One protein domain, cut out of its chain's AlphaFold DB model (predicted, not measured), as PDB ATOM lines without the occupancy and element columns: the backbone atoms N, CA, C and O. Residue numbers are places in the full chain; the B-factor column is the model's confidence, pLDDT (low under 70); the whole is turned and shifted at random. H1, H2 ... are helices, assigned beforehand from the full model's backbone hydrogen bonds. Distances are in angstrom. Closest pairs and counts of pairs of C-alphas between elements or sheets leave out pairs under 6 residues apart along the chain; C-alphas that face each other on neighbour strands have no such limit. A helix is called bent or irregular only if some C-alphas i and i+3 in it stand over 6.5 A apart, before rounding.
ATOM      1  N   GLN A 702      34.808  20.142  49.629       96.56
ATOM      2  CA  GLN A 702      36.106  20.406  50.241       96.56
ATOM      3  C   GLN A 702      36.144  21.742  50.994       96.56
ATOM      4  O   GLN A 702      36.837  21.825  52.019       96.56
ATOM      5  N   VAL A 703      35.401  22.757  50.531       96.06
ATOM      6  CA  VAL A 703      35.411  24.128  51.068       96.06
ATOM      7  C   VAL A 703      33.999  24.690  51.286       96.06
ATOM      8  O   VAL A 703      33.152  24.658  50.396       96.06
ATOM      9  N   ASP A 704      33.774  25.272  52.469       94.56
ATOM     10  CA  ASP A 704      32.569  26.018  52.841       94.56
ATOM     11  C   ASP A 704      32.832  27.539  52.827       94.56
ATOM     12  O   ASP A 704      33.401  28.111  53.769       94.56
ATOM     13  N   LEU A 705      32.377  28.202  51.759       92.00
ATOM     14  CA  LEU A 705      32.501  29.653  51.558       92.00
ATOM     15  C   LEU A 705      31.636  30.493  52.520       92.00
ATOM     16  O   LEU A 705      31.782  31.710  52.577       92.00
ATOM     17  N   LEU A 706      30.744  29.883  53.315       89.88
ATOM     18  CA  LEU A 706      30.036  30.597  54.387       89.88
ATOM     19  C   LEU A 706      30.913  30.790  55.635       89.88
ATOM     20  O   LEU A 706      30.540  31.553  56.535       89.88
ATOM     21  N   VAL A 707      32.040  30.076  55.713       92.00
ATOM     22  CA  VAL A 707      32.973  30.100  56.845       92.00
ATOM     23  C   VAL A 707      34.284  30.801  56.486       92.00
ATOM     24  O   VAL A 707      34.732  31.640  57.272       92.00
ATOM     25  N   GLY A 708      34.892  30.454  55.348       86.75
ATOM     26  CA  GLY A 708      36.139  31.060  54.858       86.75
ATOM     27  C   GLY A 708      35.918  32.326  54.024       86.75
ATOM     28  O   GLY A 708      34.795  32.609  53.610       86.75
ATOM     29  N   SER A 709      36.979  33.101  53.775       86.12
ATOM     30  CA  SER A 709      36.911  34.267  52.872       86.12
ATOM     31  C   SER A 709      36.901  33.917  51.382       86.12
ATOM     32  O   SER A 709      36.388  34.705  50.590       86.12
ATOM     33  N   ASP A 710      37.486  32.777  51.014       88.88
ATOM     34  CA  ASP A 710      37.674  32.280  49.646       88.88
ATOM     35  C   ASP A 710      38.010  30.768  49.668       88.88
ATOM     36  O   ASP A 710      37.972  30.134  50.729       88.88
ATOM     37  N   THR A 711      38.330  30.172  48.509       87.69
ATOM     38  CA  THR A 711      38.674  28.739  48.381       87.69
ATOM     39  C   THR A 711      40.036  28.360  48.983       87.69
ATOM     40  O   THR A 711      40.335  27.175  49.193       87.69
ATOM     41  N   HIS A 712      40.867  29.347  49.315       89.19
ATOM     42  CA  HIS A 712      42.212  29.163  49.848       89.19
ATOM     43  C   HIS A 712      42.269  29.294  51.374       89.19
ATOM     44  O   HIS A 712      43.194  28.752  51.979       89.19
ATOM     45  N   ASP A 713      41.291  29.954  52.004       89.75
ATOM     46  CA  ASP A 713      41.230  30.148  53.455       89.75
ATOM     47  C   ASP A 713      41.069  28.813  54.219       89.75
ATOM     48  O   ASP A 713      39.995  28.193  54.187       89.75
ATOM     49  N   PRO A 714      42.082  28.379  55.003       91.25
ATOM     50  CA  PRO A 714      42.011  27.133  55.761       91.25
ATOM     51  C   PRO A 714      40.886  27.088  56.803       91.25
ATOM     52  O   PRO A 714      40.530  25.999  57.267       91.25
ATOM     53  N   ALA A 715      40.328  28.239  57.202       91.94
ATOM     54  CA  ALA A 715      39.168  28.297  58.088       91.94
ATOM     55  C   ALA A 715      37.898  27.723  57.436       91.94
ATOM     56  O   ALA A 715      37.051  27.186  58.154       91.94
ATOM     57  N   GLY A 716      37.787  27.800  56.104       94.12
ATOM     58  CA  GLY A 716      36.663  27.281  55.322       94.12
ATOM     59  C   GLY A 716      36.757  25.792  54.974       94.12
ATOM     60  O   GLY A 716      35.795  25.226  54.464       94.12
ATOM     61  N   PHE A 717      37.882  25.118  55.237       97.12
ATOM     62  CA  PHE A 717      38.055  23.716  54.830       97.12
ATOM     63  C   PHE A 717      37.133  22.773  55.617       97.12
ATOM     64  O   PHE A 717      37.159  22.730  56.854       97.12
ATOM     65  N   VAL A 718      36.361  21.958  54.894       97.50
ATOM     66  CA  VAL A 718      35.330  21.082  55.464       97.50
ATOM     67  C   VAL A 718      35.959  20.015  56.380       97.50
ATOM     68  O   VAL A 718      36.847  19.268  55.962       97.50
ATOM     69  N   PRO A 719      35.525  19.885  57.650       96.06
ATOM     70  CA  PRO A 719      36.076  18.883  58.558       96.06
ATOM     71  C   PRO A 719      35.902  17.445  58.047       96.06
ATOM     72  O   PRO A 719      34.785  16.992  57.811       96.06
ATOM     73  N   GLY A 720      37.009  16.704  57.960       93.00
ATOM     74  CA  GLY A 720      37.025  15.315  57.486       93.00
ATOM     75  C   GLY A 720      37.174  15.157  55.971       93.00
ATOM     76  O   GLY A 720      37.258  14.021  55.513       93.00
ATOM     77  N   SER A 721      37.249  16.256  55.212       96.75
ATOM     78  CA  SER A 721      37.559  16.219  53.781       96.75
ATOM     79  C   SER A 721      39.017  15.817  53.517       96.75
ATOM     80  O   SER A 721      39.884  15.892  54.408       96.75
ATOM     81  N   PHE A 722      39.301  15.403  52.278       97.38
ATOM     82  CA  PHE A 722      40.658  15.080  51.839       97.38
ATOM     83  C   PHE A 722      41.563  16.316  51.947       97.38
ATOM     84  O   PHE A 722      42.606  16.249  52.605       97.38
ATOM     85  N   ARG A 723      41.107  17.475  51.437       96.50
ATOM     86  CA  ARG A 723      41.824  18.765  51.508       96.50
ATOM     87  C   ARG A 723      42.238  19.118  52.938       96.50
ATOM     88  O   ARG A 723      43.404  19.428  53.194       96.50
ATOM     89  N   LYS A 724      41.312  19.017  53.903       96.31
ATOM     90  CA  LYS A 724      41.589  19.346  55.312       96.31
ATOM     91  C   LYS A 724      42.647  18.425  55.919       96.31
ATOM     92  O   LYS A 724      43.522  18.894  56.653       96.31
ATOM     93  N   THR A 725      42.552  17.129  55.623       96.50
ATOM     94  CA  THR A 725      43.474  16.104  56.125       96.50
ATOM     95  C   THR A 725      44.877  16.298  55.555       96.50
ATOM     96  O   THR A 725      45.855  16.237  56.304       96.50
ATOM     97  N   PHE A 726      44.977  16.592  54.257       96.56
ATOM     98  CA  PHE A 726      46.240  16.888  53.587       96.56
ATOM     99  C   PHE A 726      46.902  18.144  54.174       96.56
ATOM    100  O   PHE A 726      48.065  18.091  54.585       96.56
ATOM    101  N   TYR A 727      46.147  19.242  54.325       95.50
ATOM    102  CA  TYR A 727      46.649  20.490  54.910       95.50
ATOM    103  C   TYR A 727      47.185  20.299  56.336       95.50
ATOM    104  O   TYR A 727      48.305  20.709  56.647       95.50
ATOM    105  N   ASP A 728      46.412  19.651  57.220       95.19
ATOM    106  CA  ASP A 728      46.830  19.432  58.612       95.19
ATOM    107  C   ASP A 728      48.105  18.588  58.715       95.19
ATOM    108  O   ASP A 728      48.895  18.793  59.640       95.19
ATOM    109  N   ARG A 729      48.283  17.629  57.797       95.19
ATOM    110  CA  ARG A 729      49.415  16.702  57.810       95.19
ATOM    111  C   ARG A 729      50.693  17.336  57.267       95.19
ATOM    112  O   ARG A 729      51.740  17.127  57.874       95.19
ATOM    113  N   PHE A 730      50.613  18.067  56.156       93.56
ATOM    114  CA  PHE A 730      51.799  18.482  55.400       93.56
ATOM    115  C   PHE A 730      52.060  19.991  55.407       93.56
ATOM    116  O   PHE A 730      53.216  20.391  55.364       93.56
ATOM    117  N   TRP A 731      51.025  20.831  55.510       91.38
ATOM    118  CA  TRP A 731      51.158  22.277  55.263       91.38
ATOM    119  C   TRP A 731      51.008  23.166  56.485       91.38
ATOM    120  O   TRP A 731      51.647  24.208  56.564       91.38
ATOM    121  N   LYS A 732      50.224  22.760  57.485       90.00
ATOM    122  CA  LYS A 732      49.908  23.584  58.666       90.00
ATOM    123  C   LYS A 732      51.119  24.150  59.419       90.00
ATOM    124  O   LYS A 732      50.984  25.125  60.151       90.00
ATOM    125  N   GLN A 733      52.274  23.493  59.323       84.81
ATOM    126  CA  GLN A 733      53.510  23.930  59.982       84.81
ATOM    127  C   GLN A 733      54.379  24.842  59.102       84.81
ATOM    128  O   GLN A 733      55.286  25.477  59.632       84.81
ATOM    129  N   ILE A 734      54.105  24.890  57.795       83.81
ATOM    130  CA  ILE A 734      54.847  25.643  56.774       83.81
ATOM    131  C   ILE A 734      54.086  26.920  56.398       83.81
ATOM    132  O   ILE A 734      54.695  27.954  56.148       83.81
ATOM    133  N   ASP A 735      52.753  26.872  56.398       77.38
ATOM    134  CA  ASP A 735      51.896  27.996  56.039       77.38
ATOM    135  C   ASP A 735      52.071  29.188  57.002       77.38
ATOM    136  O   ASP A 735      51.777  29.114  58.199       77.38
ATOM    137  N   THR A 736      52.569  30.303  56.460       67.75
ATOM    138  CA  THR A 736      52.790  31.559  57.193       67.75
ATOM    139  C   THR A 736      51.805  32.668  56.809       67.75
ATOM    140  O   THR A 736      51.880  33.762  57.374       67.75
ATOM    141  N   GLY A 737      50.881  32.412  55.873       59.72
ATOM    142  CA  GLY A 737      49.902  33.392  55.387       59.72
ATOM    143  C   GLY A 737      50.443  34.479  54.443       59.72
ATOM    144  O   GLY A 737      49.719  35.431  54.164       59.72
ATOM    145  N   ALA A 738      51.691  34.378  53.965       57.41
ATOM    146  CA  ALA A 738      52.320  35.373  53.079       57.41
ATOM    147  C   ALA A 738      52.811  34.816  51.724       57.41
ATOM    148  O   ALA A 738      53.474  35.544  50.989       57.41
ATOM    149  N   GLY A 739      52.510  33.548  51.402       59.09
ATOM    150  CA  GLY A 739      53.222  32.797  50.356       59.09
ATOM    151  C   GLY A 739      54.643  32.456  50.822       59.09
ATOM    152  O   GLY A 739      55.309  33.274  51.461       59.09
ATOM    153  N   VAL A 740      55.099  31.223  50.605       65.06
ATOM    154  CA  VAL A 740      56.363  30.746  51.194       65.06
ATOM    155  C   VAL A 740      57.300  30.267  50.097       65.06
ATOM    156  O   VAL A 740      56.991  29.325  49.388       65.06
ATOM    157  N   ASN A 741      58.479  30.879  49.991       69.50
ATOM    158  CA  ASN A 741      59.558  30.380  49.140       69.50
ATOM    159  C   ASN A 741      60.383  29.321  49.906       69.50
ATOM    160  O   ASN A 741      61.532  29.566  50.276       69.50
ATOM    161  N   ASP A 742      59.749  28.192  50.250       83.56
ATOM    162  CA  ASP A 742      60.367  27.105  51.040       83.56
ATOM    163  C   ASP A 742      61.241  26.175  50.183       83.56
ATOM    164  O   ASP A 742      62.130  25.509  50.710       83.56
ATOM    165  N   TYR A 743      61.016  26.147  48.864       85.75
ATOM    166  CA  TYR A 743      61.645  25.185  47.955       85.75
ATOM    167  C   TYR A 743      63.171  25.178  48.048       85.75
ATOM    168  O   TYR A 743      63.773  24.115  48.137       85.75
ATOM    169  N   GLU A 744      63.800  26.354  48.101       80.75
ATOM    170  CA  GLU A 744      65.265  26.461  48.166       80.75
ATOM    171  C   GLU A 744      65.861  25.825  49.430       80.75
ATOM    172  O   GLU A 744      67.026  25.432  49.449       80.75
ATOM    173  N   GLN A 745      65.080  25.741  50.511       82.75
ATOM    174  CA  GLN A 745      65.518  25.158  51.780       82.75
ATOM    175  C   GLN A 745      65.098  23.694  51.912       82.75
ATOM    176  O   GLN A 745      65.839  22.904  52.495       82.75
ATOM    177  N   ASN A 746      63.923  23.334  51.388       87.69
ATOM    178  CA  ASN A 746      63.316  22.017  51.554       87.69
ATOM    179  C   ASN A 746      62.690  21.499  50.239       87.69
ATOM    180  O   ASN A 746      61.481  21.268  50.179       87.69
ATOM    181  N   PRO A 747      63.481  21.268  49.177       86.75
ATOM    182  CA  PRO A 747      62.936  20.941  47.857       86.75
ATOM    183  C   PRO A 747      62.146  19.624  47.852       86.75
ATOM    184  O   PRO A 747      61.066  19.547  47.276       86.75
ATOM    185  N   THR A 748      62.595  18.621  48.617       89.62
ATOM    186  CA  THR A 748      61.947  17.300  48.733       89.62
ATOM    187  C   THR A 748      60.617  17.314  49.500       89.62
ATOM    188  O   THR A 748      60.040  16.258  49.781       89.62
ATOM    189  N   HIS A 749      60.139  18.487  49.928       91.44
ATOM    190  CA  HIS A 749      58.770  18.651  50.410       91.44
ATOM    191  C   HIS A 749      57.750  18.669  49.277       91.44
ATOM    192  O   HIS A 749      56.581  18.373  49.532       91.44
ATOM    193  N   TYR A 750      58.168  18.979  48.054       92.25
ATOM    194  CA  TYR A 750      57.285  19.300  46.940       92.25
ATOM    195  C   TYR A 750      57.547  18.371  45.761       92.25
ATOM    196  O   TYR A 750      58.689  17.993  45.506       92.25
ATOM    197  N   VAL A 751      56.490  17.983  45.045       91.19
ATOM    198  CA  VAL A 751      56.631  17.103  43.873       91.19
ATOM    199  C   VAL A 751      57.262  17.823  42.679       91.19
ATOM    200  O   VAL A 751      57.868  17.156  41.848       91.19
ATOM    201  N   SER A 752      57.175  19.158  42.638       89.12
ATOM    202  CA  SER A 752      57.865  20.056  41.708       89.12
ATOM    203  C   SER A 752      58.196  21.393  42.402       89.12
ATOM    204  O   SER A 752      57.689  21.689  43.489       89.12
ATOM    205  N   ARG A 753      59.022  22.243  41.773       84.88
ATOM    206  CA  ARG A 753      59.286  23.616  42.259       84.88
ATOM    207  C   ARG A 753      58.046  24.512  42.213       84.88
ATOM    208  O   ARG A 753      57.932  25.425  43.028       84.88
ATOM    209  N   TYR A 754      57.135  24.255  41.276       83.50
ATOM    210  CA  TYR A 754      55.961  25.088  41.029       83.50
ATOM    211  C   TYR A 754      55.005  25.096  42.234       83.50
ATOM    212  O   TYR A 754      54.646  26.168  42.730       83.50
ATOM    213  N   GLY A 755      54.701  23.920  42.793       84.19
ATOM    214  CA  GLY A 755      53.790  23.779  43.934       84.19
ATOM    215  C   GLY A 755      54.265  24.439  45.238       84.19
ATOM    216  O   GLY A 755      53.470  24.662  46.148       84.19
ATOM    217  N   ALA A 756      55.543  24.805  45.368       84.56
ATOM    218  CA  ALA A 756      56.099  25.243  46.649       84.56
ATOM    219  C   ALA A 756      55.555  26.580  47.174       84.56
ATOM    220  O   ALA A 756      55.611  26.833  48.378       84.56
ATOM    221  N   ASN A 757      55.013  27.422  46.293       78.06
ATOM    222  CA  ASN A 757      54.616  28.786  46.643       78.06
ATOM    223  C   ASN A 757      53.315  28.848  47.458       78.06
ATOM    224  O   ASN A 757      53.198  29.681  48.366       78.06
ATOM    225  N   TYR A 758      52.355  27.967  47.155       86.31
ATOM    226  CA  TYR A 758      51.017  27.987  47.744       86.31
ATOM    227  C   TYR A 758      50.451  26.580  47.958       86.31
ATOM    228  O   TYR A 758      50.652  25.676  47.155       86.31
ATOM    229  N   PHE A 759      49.668  26.416  49.028       90.75
ATOM    230  CA  PHE A 759      49.031  25.141  49.366       90.75
ATOM    231  C   PHE A 759      48.126  24.592  48.251       90.75
ATOM    232  O   PHE A 759      48.139  23.387  48.005       90.75
ATOM    233  N   HIS A 760      47.330  25.457  47.611       90.12
ATOM    234  CA  HIS A 760      46.414  25.039  46.548       90.12
ATOM    235  C   HIS A 760      47.179  24.522  45.325       90.12
ATOM    236  O   HIS A 760      46.808  23.482  44.793       90.12
ATOM    237  N   GLU A 761      48.284  25.173  44.958       90.75
ATOM    238  CA  GLU A 761      49.151  24.715  43.869       90.75
ATOM    239  C   GLU A 761      49.818  23.376  44.205       90.75
ATOM    240  O   GLU A 761      49.762  22.455  43.404       90.75
ATOM    241  N   ASP A 762      50.389  23.194  45.405       92.81
ATOM    242  CA  ASP A 762      51.041  21.923  45.771       92.81
ATOM    243  C   ASP A 762      50.093  20.723  45.759       92.81
ATOM    244  O   ASP A 762      50.488  19.633  45.346       92.81
ATOM    245  N   ILE A 763      48.859  20.881  46.245       95.56
ATOM    246  CA  ILE A 763      47.923  19.754  46.290       95.56
ATOM    247  C   ILE A 763      47.403  19.392  44.887       95.56
ATOM    248  O   ILE A 763      47.233  18.203  44.611       95.56
ATOM    249  N   ALA A 764      47.207  20.380  44.006       95.81
ATOM    250  CA  ALA A 764      46.849  20.177  42.601       95.81
ATOM    251  C   ALA A 764      48.003  19.544  41.801       95.81
ATOM    252  O   ALA A 764      47.811  18.540  41.114       95.81
ATOM    253  N   ASP A 765      49.223  20.033  42.009       94.06
ATOM    254  CA  ASP A 765      50.448  19.519  41.392       94.06
ATOM    255  C   ASP A 765      50.718  18.068  41.837       94.06
ATOM    256  O   ASP A 765      50.974  17.172  41.029       94.06
ATOM    257  N   THR A 766      50.528  17.777  43.131       96.62
ATOM    258  CA  THR A 766      50.600  16.406  43.666       96.62
ATOM    259  C   THR A 766      49.570  15.483  43.011       96.62
ATOM    260  O   THR A 766      49.879  14.315  42.761       96.62
ATOM    261  N   PHE A 767      48.355  15.968  42.730       97.62
ATOM    262  CA  PHE A 767      47.332  15.181  42.042       97.62
ATOM    263  C   PHE A 767      47.757  14.837  40.607       97.62
ATOM    264  O   PHE A 767      47.678  13.666  40.230       97.62
ATOM    265  N   ALA A 768      48.275  15.801  39.839       95.31
ATOM    266  CA  ALA A 768      48.764  15.560  38.481       95.31
ATOM    267  C   ALA A 768      49.881  14.495  38.457       95.31
ATOM    268  O   ALA A 768      49.783  13.501  37.728       95.31
ATOM    269  N   VAL A 769      50.885  14.626  39.335       93.75
ATOM    270  CA  VAL A 769      51.975  13.641  39.473       93.75
ATOM    271  C   VAL A 769      51.453  12.275  39.920       93.75
ATOM    272  O   VAL A 769      51.912  11.249  39.423       93.75
ATOM    273  N   PHE A 770      50.472  12.220  40.822       95.56
ATOM    274  CA  PHE A 770      49.843  10.965  41.243       95.56
ATOM    275  C   PHE A 770      49.130  10.248  40.087       95.56
ATOM    276  O   PHE A 770      49.235   9.021  39.961       95.56
ATOM    277  N   VAL A 771      48.410  10.991  39.243       93.81
ATOM    278  CA  VAL A 771      47.698  10.426  38.092       93.81
ATOM    279  C   VAL A 771      48.683   9.848  37.078       93.81
ATOM    280  O   VAL A 771      48.496   8.724  36.607       93.81
ATOM    281  N   LEU A 772      49.750  10.582  36.766       89.25
ATOM    282  CA  LEU A 772      50.699  10.237  35.704       89.25
ATOM    283  C   LEU A 772      51.779   9.242  36.155       89.25
ATOM    284  O   LEU A 772      52.117   8.321  35.411       89.25
ATOM    285  N   GLY A 773      52.292   9.401  37.371       84.44
ATOM    286  CA  GLY A 773      53.442   8.673  37.892       84.44
ATOM    287  C   GLY A 773      53.142   7.266  38.410       84.44
ATOM    288  O   GLY A 773      51.995   6.868  38.667       84.44
ATOM    289  N   ALA A 774      54.221   6.503  38.593       80.56
ATOM    290  CA  ALA A 774      54.195   5.250  39.334       80.56
ATOM    291  C   ALA A 774      54.022   5.492  40.838       80.56
ATOM    292  O   ALA A 774      54.209   6.590  41.366       80.56
ATOM    293  N   LYS A 775      53.663   4.427  41.554       84.94
ATOM    294  CA  LYS A 775      53.631   4.468  43.011       84.94
ATOM    295  C   LYS A 775      55.061   4.629  43.550       84.94
ATOM    296  O   LYS A 775      55.904   3.814  43.185       84.94
ATOM    297  N   PRO A 776      55.328   5.615  44.424       85.50
ATOM    298  CA  PRO A 776      56.673   5.836  44.940       85.50
ATOM    299  C   PRO A 776      57.118   4.703  45.871       85.50
ATOM    300  O   PRO A 776      56.303   4.106  46.586       85.50
ATOM    301  N   GLU A 777      58.427   4.450  45.877       77.00
ATOM    302  CA  GLU A 777      59.089   3.463  46.741       77.00
ATOM    303  C   GLU A 777      59.877   4.109  47.898       77.00
ATOM    304  O   GLU A 777      60.166   3.431  48.887       77.00
ATOM    305  N   GLY A 778      60.194   5.406  47.792       78.56
ATOM    306  CA  GLY A 778      60.878   6.197  48.816       78.56
ATOM    307  C   GLY A 778      59.964   6.735  49.925       78.56
ATOM    308  O   GLY A 778      58.795   6.353  50.055       78.56
ATOM    309  N   ASP A 779      60.520   7.603  50.777       86.25
ATOM    310  CA  ASP A 779      59.853   8.141  51.969       86.25
ATOM    311  C   ASP A 779      60.013   9.656  52.202       86.25
ATOM    312  O   ASP A 779      59.688  10.144  53.295       86.25
ATOM    313  N   THR A 780      60.435  10.418  51.189       91.44
ATOM    314  CA  THR A 780      60.461  11.889  51.248       91.44
ATOM    315  C   THR A 780      59.064  12.466  51.514       91.44
ATOM    316  O   THR A 780      58.039  11.797  51.375       91.44
ATOM    317  N   VAL A 781      58.982  13.737  51.917       93.31
ATOM    318  CA  VAL A 781      57.682  14.378  52.177       93.31
ATOM    319  C   VAL A 781      56.840  14.461  50.896       93.31
ATOM    320  O   VAL A 781      55.644  14.180  50.964       93.31
ATOM    321  N   ALA A 782      57.450  14.750  49.742       92.69
ATOM    322  CA  ALA A 782      56.788  14.690  48.437       92.69
ATOM    323  C   ALA A 782      56.198  13.292  48.151       92.69
ATOM    324  O   ALA A 782      55.014  13.156  47.841       92.69
ATOM    325  N   GLU A 783      56.972  12.226  48.362       92.69
ATOM    326  CA  GLU A 783      56.498  10.848  48.167       92.69
ATOM    327  C   GLU A 783      55.406  10.458  49.176       92.69
ATOM    328  O   GLU A 783      54.445   9.769  48.832       92.69
ATOM    329  N   GLN A 784      55.474  10.946  50.417       95.31
ATOM    330  CA  GLN A 784      54.414  10.737  51.407       95.31
ATOM    331  C   GLN A 784      53.099  11.433  51.035       95.31
ATOM    332  O   GLN A 784      52.032  10.913  51.382       95.31
ATOM    333  N   LYS A 785      53.160  12.585  50.353       96.12
ATOM    334  CA  LYS A 785      51.981  13.254  49.786       96.12
ATOM    335  C   LYS A 785      51.364  12.397  48.680       96.12
ATOM    336  O   LYS A 785      50.172  12.105  48.752       96.12
ATOM    337  N   LEU A 786      52.174  11.884  47.749       95.94
ATOM    338  CA  LEU A 786      51.721  10.942  46.713       95.94
ATOM    339  C   LEU A 786      51.082   9.683  47.326       95.94
ATOM    340  O   LEU A 786      49.995   9.264  46.927       95.94
ATOM    341  N   LEU A 787      51.702   9.100  48.357       94.19
ATOM    342  CA  LEU A 787      51.156   7.939  49.070       94.19
ATOM    343  C   LEU A 787      49.819   8.227  49.770       94.19
ATOM    344  O   LEU A 787      49.053   7.291  50.002       94.19
ATOM    345  N   ALA A 788      49.523   9.484  50.113       96.19
ATOM    346  CA  ALA A 788      48.224   9.859  50.666       96.19
ATOM    347  C   ALA A 788      47.105   9.749  49.616       96.19
ATOM    348  O   ALA A 788      46.041   9.236  49.949       96.19
ATOM    349  N   PHE A 789      47.362  10.133  48.360       97.25
ATOM    350  CA  PHE A 789      46.428   9.911  47.247       97.25
ATOM    351  C   PHE A 789      46.253   8.417  46.944       97.25
ATOM    352  O   PHE A 789      45.130   7.941  46.821       97.25
ATOM    353  N   TRP A 790      47.341   7.634  46.937       91.94
ATOM    354  CA  TRP A 790      47.274   6.173  46.758       91.94
ATOM    355  C   TRP A 790      46.483   5.432  47.847       91.94
ATOM    356  O   TRP A 790      46.076   4.288  47.638       91.94
ATOM    357  N   ALA A 791      46.317   6.032  49.028       93.88
ATOM    358  CA  ALA A 791      45.550   5.448  50.123       93.88
ATOM    359  C   ALA A 791      44.036   5.714  50.010       93.88
ATOM    360  O   ALA A 791      43.266   5.084  50.740       93.88
ATOM    361  N   ASP A 792      43.619   6.621  49.125       95.31
ATOM    362  CA  ASP A 792      42.226   6.993  48.903       95.31
ATOM    363  C   ASP A 792      41.646   6.234  47.696       95.31
ATOM    364  O   ASP A 792      42.155   6.306  46.577       95.31
ATOM    365  N   ALA A 793      40.590   5.450  47.926       90.12
ATOM    366  CA  ALA A 793      40.031   4.561  46.908       90.12
ATOM    367  C   ALA A 793      39.331   5.314  45.764       90.12
ATOM    368  O   ALA A 793      39.351   4.834  44.626       90.12
ATOM    369  N   ASP A 794      38.743   6.478  46.047       91.25
ATOM    370  CA  ASP A 794      38.047   7.276  45.039       91.25
ATOM    371  C   ASP A 794      39.077   7.959  44.128       91.25
ATOM    372  O   ASP A 794      38.947   7.910  42.903       91.25
ATOM    373  N   MET A 795      40.179   8.461  44.705       94.88
ATOM    374  CA  MET A 795      41.313   9.006  43.943       94.88
ATOM    375  C   MET A 795      41.972   7.952  43.045       94.88
ATOM    376  O   MET A 795      42.267   8.229  41.884       94.88
ATOM    377  N   VAL A 796      42.171   6.725  43.542       90.69
ATOM    378  CA  VAL A 796      42.722   5.616  42.738       90.69
ATOM    379  C   VAL A 796      41.779   5.220  41.598       90.69
ATOM    380  O   VAL A 796      42.242   4.941  40.493       90.69
ATOM    381  N   THR A 797      40.466   5.231  41.836       87.69
ATOM    382  CA  THR A 797      39.464   4.932  40.799       87.69
ATOM    383  C   THR A 797      39.467   6.000  39.704       87.69
ATOM    384  O   THR A 797      39.507   5.665  38.521       87.69
ATOM    385  N   LEU A 798      39.484   7.280  40.087       90.88
ATOM    386  CA  LEU A 798      39.559   8.406  39.155       90.88
ATOM    387  C   LEU A 798      40.858   8.392  38.346       90.88
ATOM    388  O   LEU A 798      40.821   8.540  37.126       90.88
ATOM    389  N   ARG A 799      41.994   8.135  39.007       91.81
ATOM    390  CA  ARG A 799      43.285   7.926  38.343       91.81
ATOM    391  C   ARG A 799      43.182   6.852  37.269       91.81
ATOM    392  O   ARG A 799      43.654   7.083  36.162       91.81
ATOM    393  N   GLN A 800      42.599   5.691  37.581       82.81
ATOM    394  CA  GLN A 800      42.497   4.610  36.601       82.81
ATOM    395  C   GLN A 800      41.650   5.028  35.396       82.81
ATOM    396  O   GLN A 800      42.091   4.852  34.270       82.81
ATOM    397  N   ALA A 801      40.499   5.667  35.620       81.38
ATOM    398  CA  ALA A 801      39.644   6.147  34.534       81.38
ATOM    399  C   ALA A 801      40.356   7.158  33.615       81.38
ATOM    400  O   ALA A 801      40.259   7.057  32.394       81.38
ATOM    401  N   ILE A 802      41.108   8.104  34.190       87.25
ATOM    402  CA  ILE A 802      41.894   9.080  33.420       87.25
ATOM    403  C   ILE A 802      42.992   8.377  32.610       87.25
ATOM    404  O   ILE A 802      43.150   8.628  31.418       87.25
ATOM    405  N   ARG A 803      43.745   7.464  33.231       83.62
ATOM    406  CA  ARG A 803      44.826   6.734  32.549       83.62
ATOM    407  C   ARG A 803      44.316   5.800  31.457       83.62
ATOM    408  O   ARG A 803      44.995   5.655  30.443       83.62
ATOM    409  N   ASP A 804      43.141   5.207  31.645       73.50
ATOM    410  CA  ASP A 804      42.465   4.394  30.633       73.50
ATOM    411  C   ASP A 804      42.061   5.257  29.427       73.50
ATOM    412  O   ASP A 804      42.359   4.890  28.292       73.50
ATOM    413  N   ASN A 805      41.457   6.427  29.668       78.69
ATOM    414  CA  ASN A 805      41.096   7.403  28.633       78.69
ATOM    415  C   ASN A 805      42.314   7.859  27.818       78.69
ATOM    416  O   ASN A 805      42.304   7.834  26.587       78.69
ATOM    417  N   MET A 806      43.393   8.205  28.517       74.19
ATOM    418  CA  MET A 806      44.650   8.632  27.909       74.19
ATOM    419  C   MET A 806      45.452   7.490  27.285       74.19
ATOM    420  O   MET A 806      46.508   7.733  26.704       74.19
ATOM    421  N   SER A 807      44.997   6.242  27.433       62.00
ATOM    422  CA  SER A 807      45.746   5.069  26.995       62.00
ATOM    423  C   SER A 807      47.156   4.996  27.606       62.00
ATOM    424  O   SER A 807      48.062   4.484  26.970       62.00
ATOM    425  N   LEU A 808      47.366   5.498  28.834       60.47
ATOM    426  CA  LEU A 808      48.669   5.432  29.527       60.47
ATOM    427  C   LEU A 808      48.980   4.038  30.068       60.47
ATOM    428  O   LEU A 808      50.141   3.655  30.186       60.47
ATOM    429  N   ASP A 809      47.928   3.304  30.425       50.69
ATOM    430  CA  ASP A 809      47.998   1.890  30.802       50.69
ATOM    431  C   ASP A 809      47.623   0.974  29.618       50.69
ATOM    432  O   ASP A 809      47.593  -0.251  29.748       50.69
ATOM    433  N   GLN A 810      47.365   1.582  28.454       33.97
ATOM    434  CA  GLN A 810      47.249   0.945  27.146       33.97
ATOM    435  C   GLN A 810      48.525   1.274  26.326       33.97
ATOM    436  O   GLN A 810      49.359   2.064  26.759       33.97
ATOM    437  N   PRO A 811      48.771   0.642  25.176       34.47
ATOM    438  CA  PRO A 811      49.997   0.854  24.406       34.47
ATOM    439  C   PRO A 811      50.059   2.240  23.787       34.47
ATOM    440  O   PRO A 811      49.095   2.667  23.148       34.47
ATOM    441  N   GLN A 812      51.249   2.834  23.761       29.11
ATOM    442  CA  GLN A 812      51.601   3.691  22.634       29.11
ATOM    443  C   GLN A 812      51.964   2.815  21.430       29.11
ATOM    444  O   GLN A 812      52.735   1.862  21.542       29.11
ATOM    445  N   LYS A 813      51.383   3.125  20.267       23.59
ATOM    446  CA  LYS A 813      51.756   2.510  18.988       23.59
ATOM    447  C   LYS A 813      53.244   2.785  18.724       23.59
ATOM    448  O   LYS A 813      53.619   3.956  18.726       23.59
ATOM    449  N   PRO A 814      54.070   1.774  18.411       23.84
ATOM    450  CA  PRO A 814      55.337   2.029  17.748       23.84
ATOM    451  C   PRO A 814      55.058   2.759  16.430       23.84
ATOM    452  O   PRO A 814      54.162   2.367  15.676       23.84
ATOM    453  N   VAL A 815      55.821   3.810  16.146       25.66
ATOM    454  CA  VAL A 815      55.982   4.282  14.770       25.66
ATOM    455  C   VAL A 815      56.679   3.142  14.028       25.66
ATOM    456  O   VAL A 815      57.835   2.838  14.313       25.66
TER     457      VAL A 815
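What this domain is: This is residues 702 to 815 of the 1150 residues of the protein "Arginyl aminopeptidase" of uncultured Butyricicoccus sp (UniProt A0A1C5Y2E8). What is the main shape? Starting from a looped first stretch, residues 702 to 721, a loose pile of crossing helices forms round H3; H4 crosses H3 at a steep tilt, H1 runs beside H4, short H2 packs on H3, and H5 packs near H3's last residues. Residues 810 to 815 stick out as a free tail. How much is helix? The 114 printed residues have five named helices, H1 to H5 in chain order, and no named strand; the class is all helix, though under half of the residues, 51, are in named elements. How large is it? It is only just compact, close to loose, with a radius of gyration of the C-alphas of 15.7 A and spans of 50 by 34 by 24 A.

Where its parts are: Where are H1 and H2? H1, residues 722 to 731, is 13.2 A long and begins at C-alpha 722 (40.658, 15.080, 51.839). H2, residues 754 to 757, 6.9 A, is only just irregular: C-alphas 754 and 757 are 6.9 A apart. Where are the others? H3 is residues 759 to 772, 20.3 A, H4 781 to 790, 14.3 A, and H5 793 to 805, 18.5 A, ending at C-alpha 805 (41.096, 7.403, 28.633).

How they stand to each other: What touches H3? Its residues 766 to 770 touch H4 at a steep tilt of 63 degrees, the same way, closest C-alphas Phe 770 and Leu 786, 5.8 A. Its residues 770 to 772 touch residues 799 to 803 of H5 at a steep tilt of 57 degrees, closest C-alphas Val 771 and Arg 799, 5.1 A. Its residues 761 to 765 touch H2, closest C-alphas Gly 755 and Asp 762, 3.8 A. Where is H1? It touches H4 at a shallow tilt of 15 degrees, opposite ways, closest C-alphas Phe 730 and Lys 785, 7.7 A; H1 and H5 are apart. Are the backbones helical? Every O i to N i+4 pair is within hydrogen-bond range in H1, H3, H4 and H5; H2 is too short for such a pair, and its one O i to N i+3 pair is not within range.

The domain as a whole: How far does it reach? The two C-alphas farthest apart, of Val 707 and Val 815, are 54.5 A apart. Is anything cut, long or uncertain? The printed part has no cut, the link H1 to H2 is long with 22 residues, and pLDDT is under 70 at residues 736 to 741 and 807 to 815.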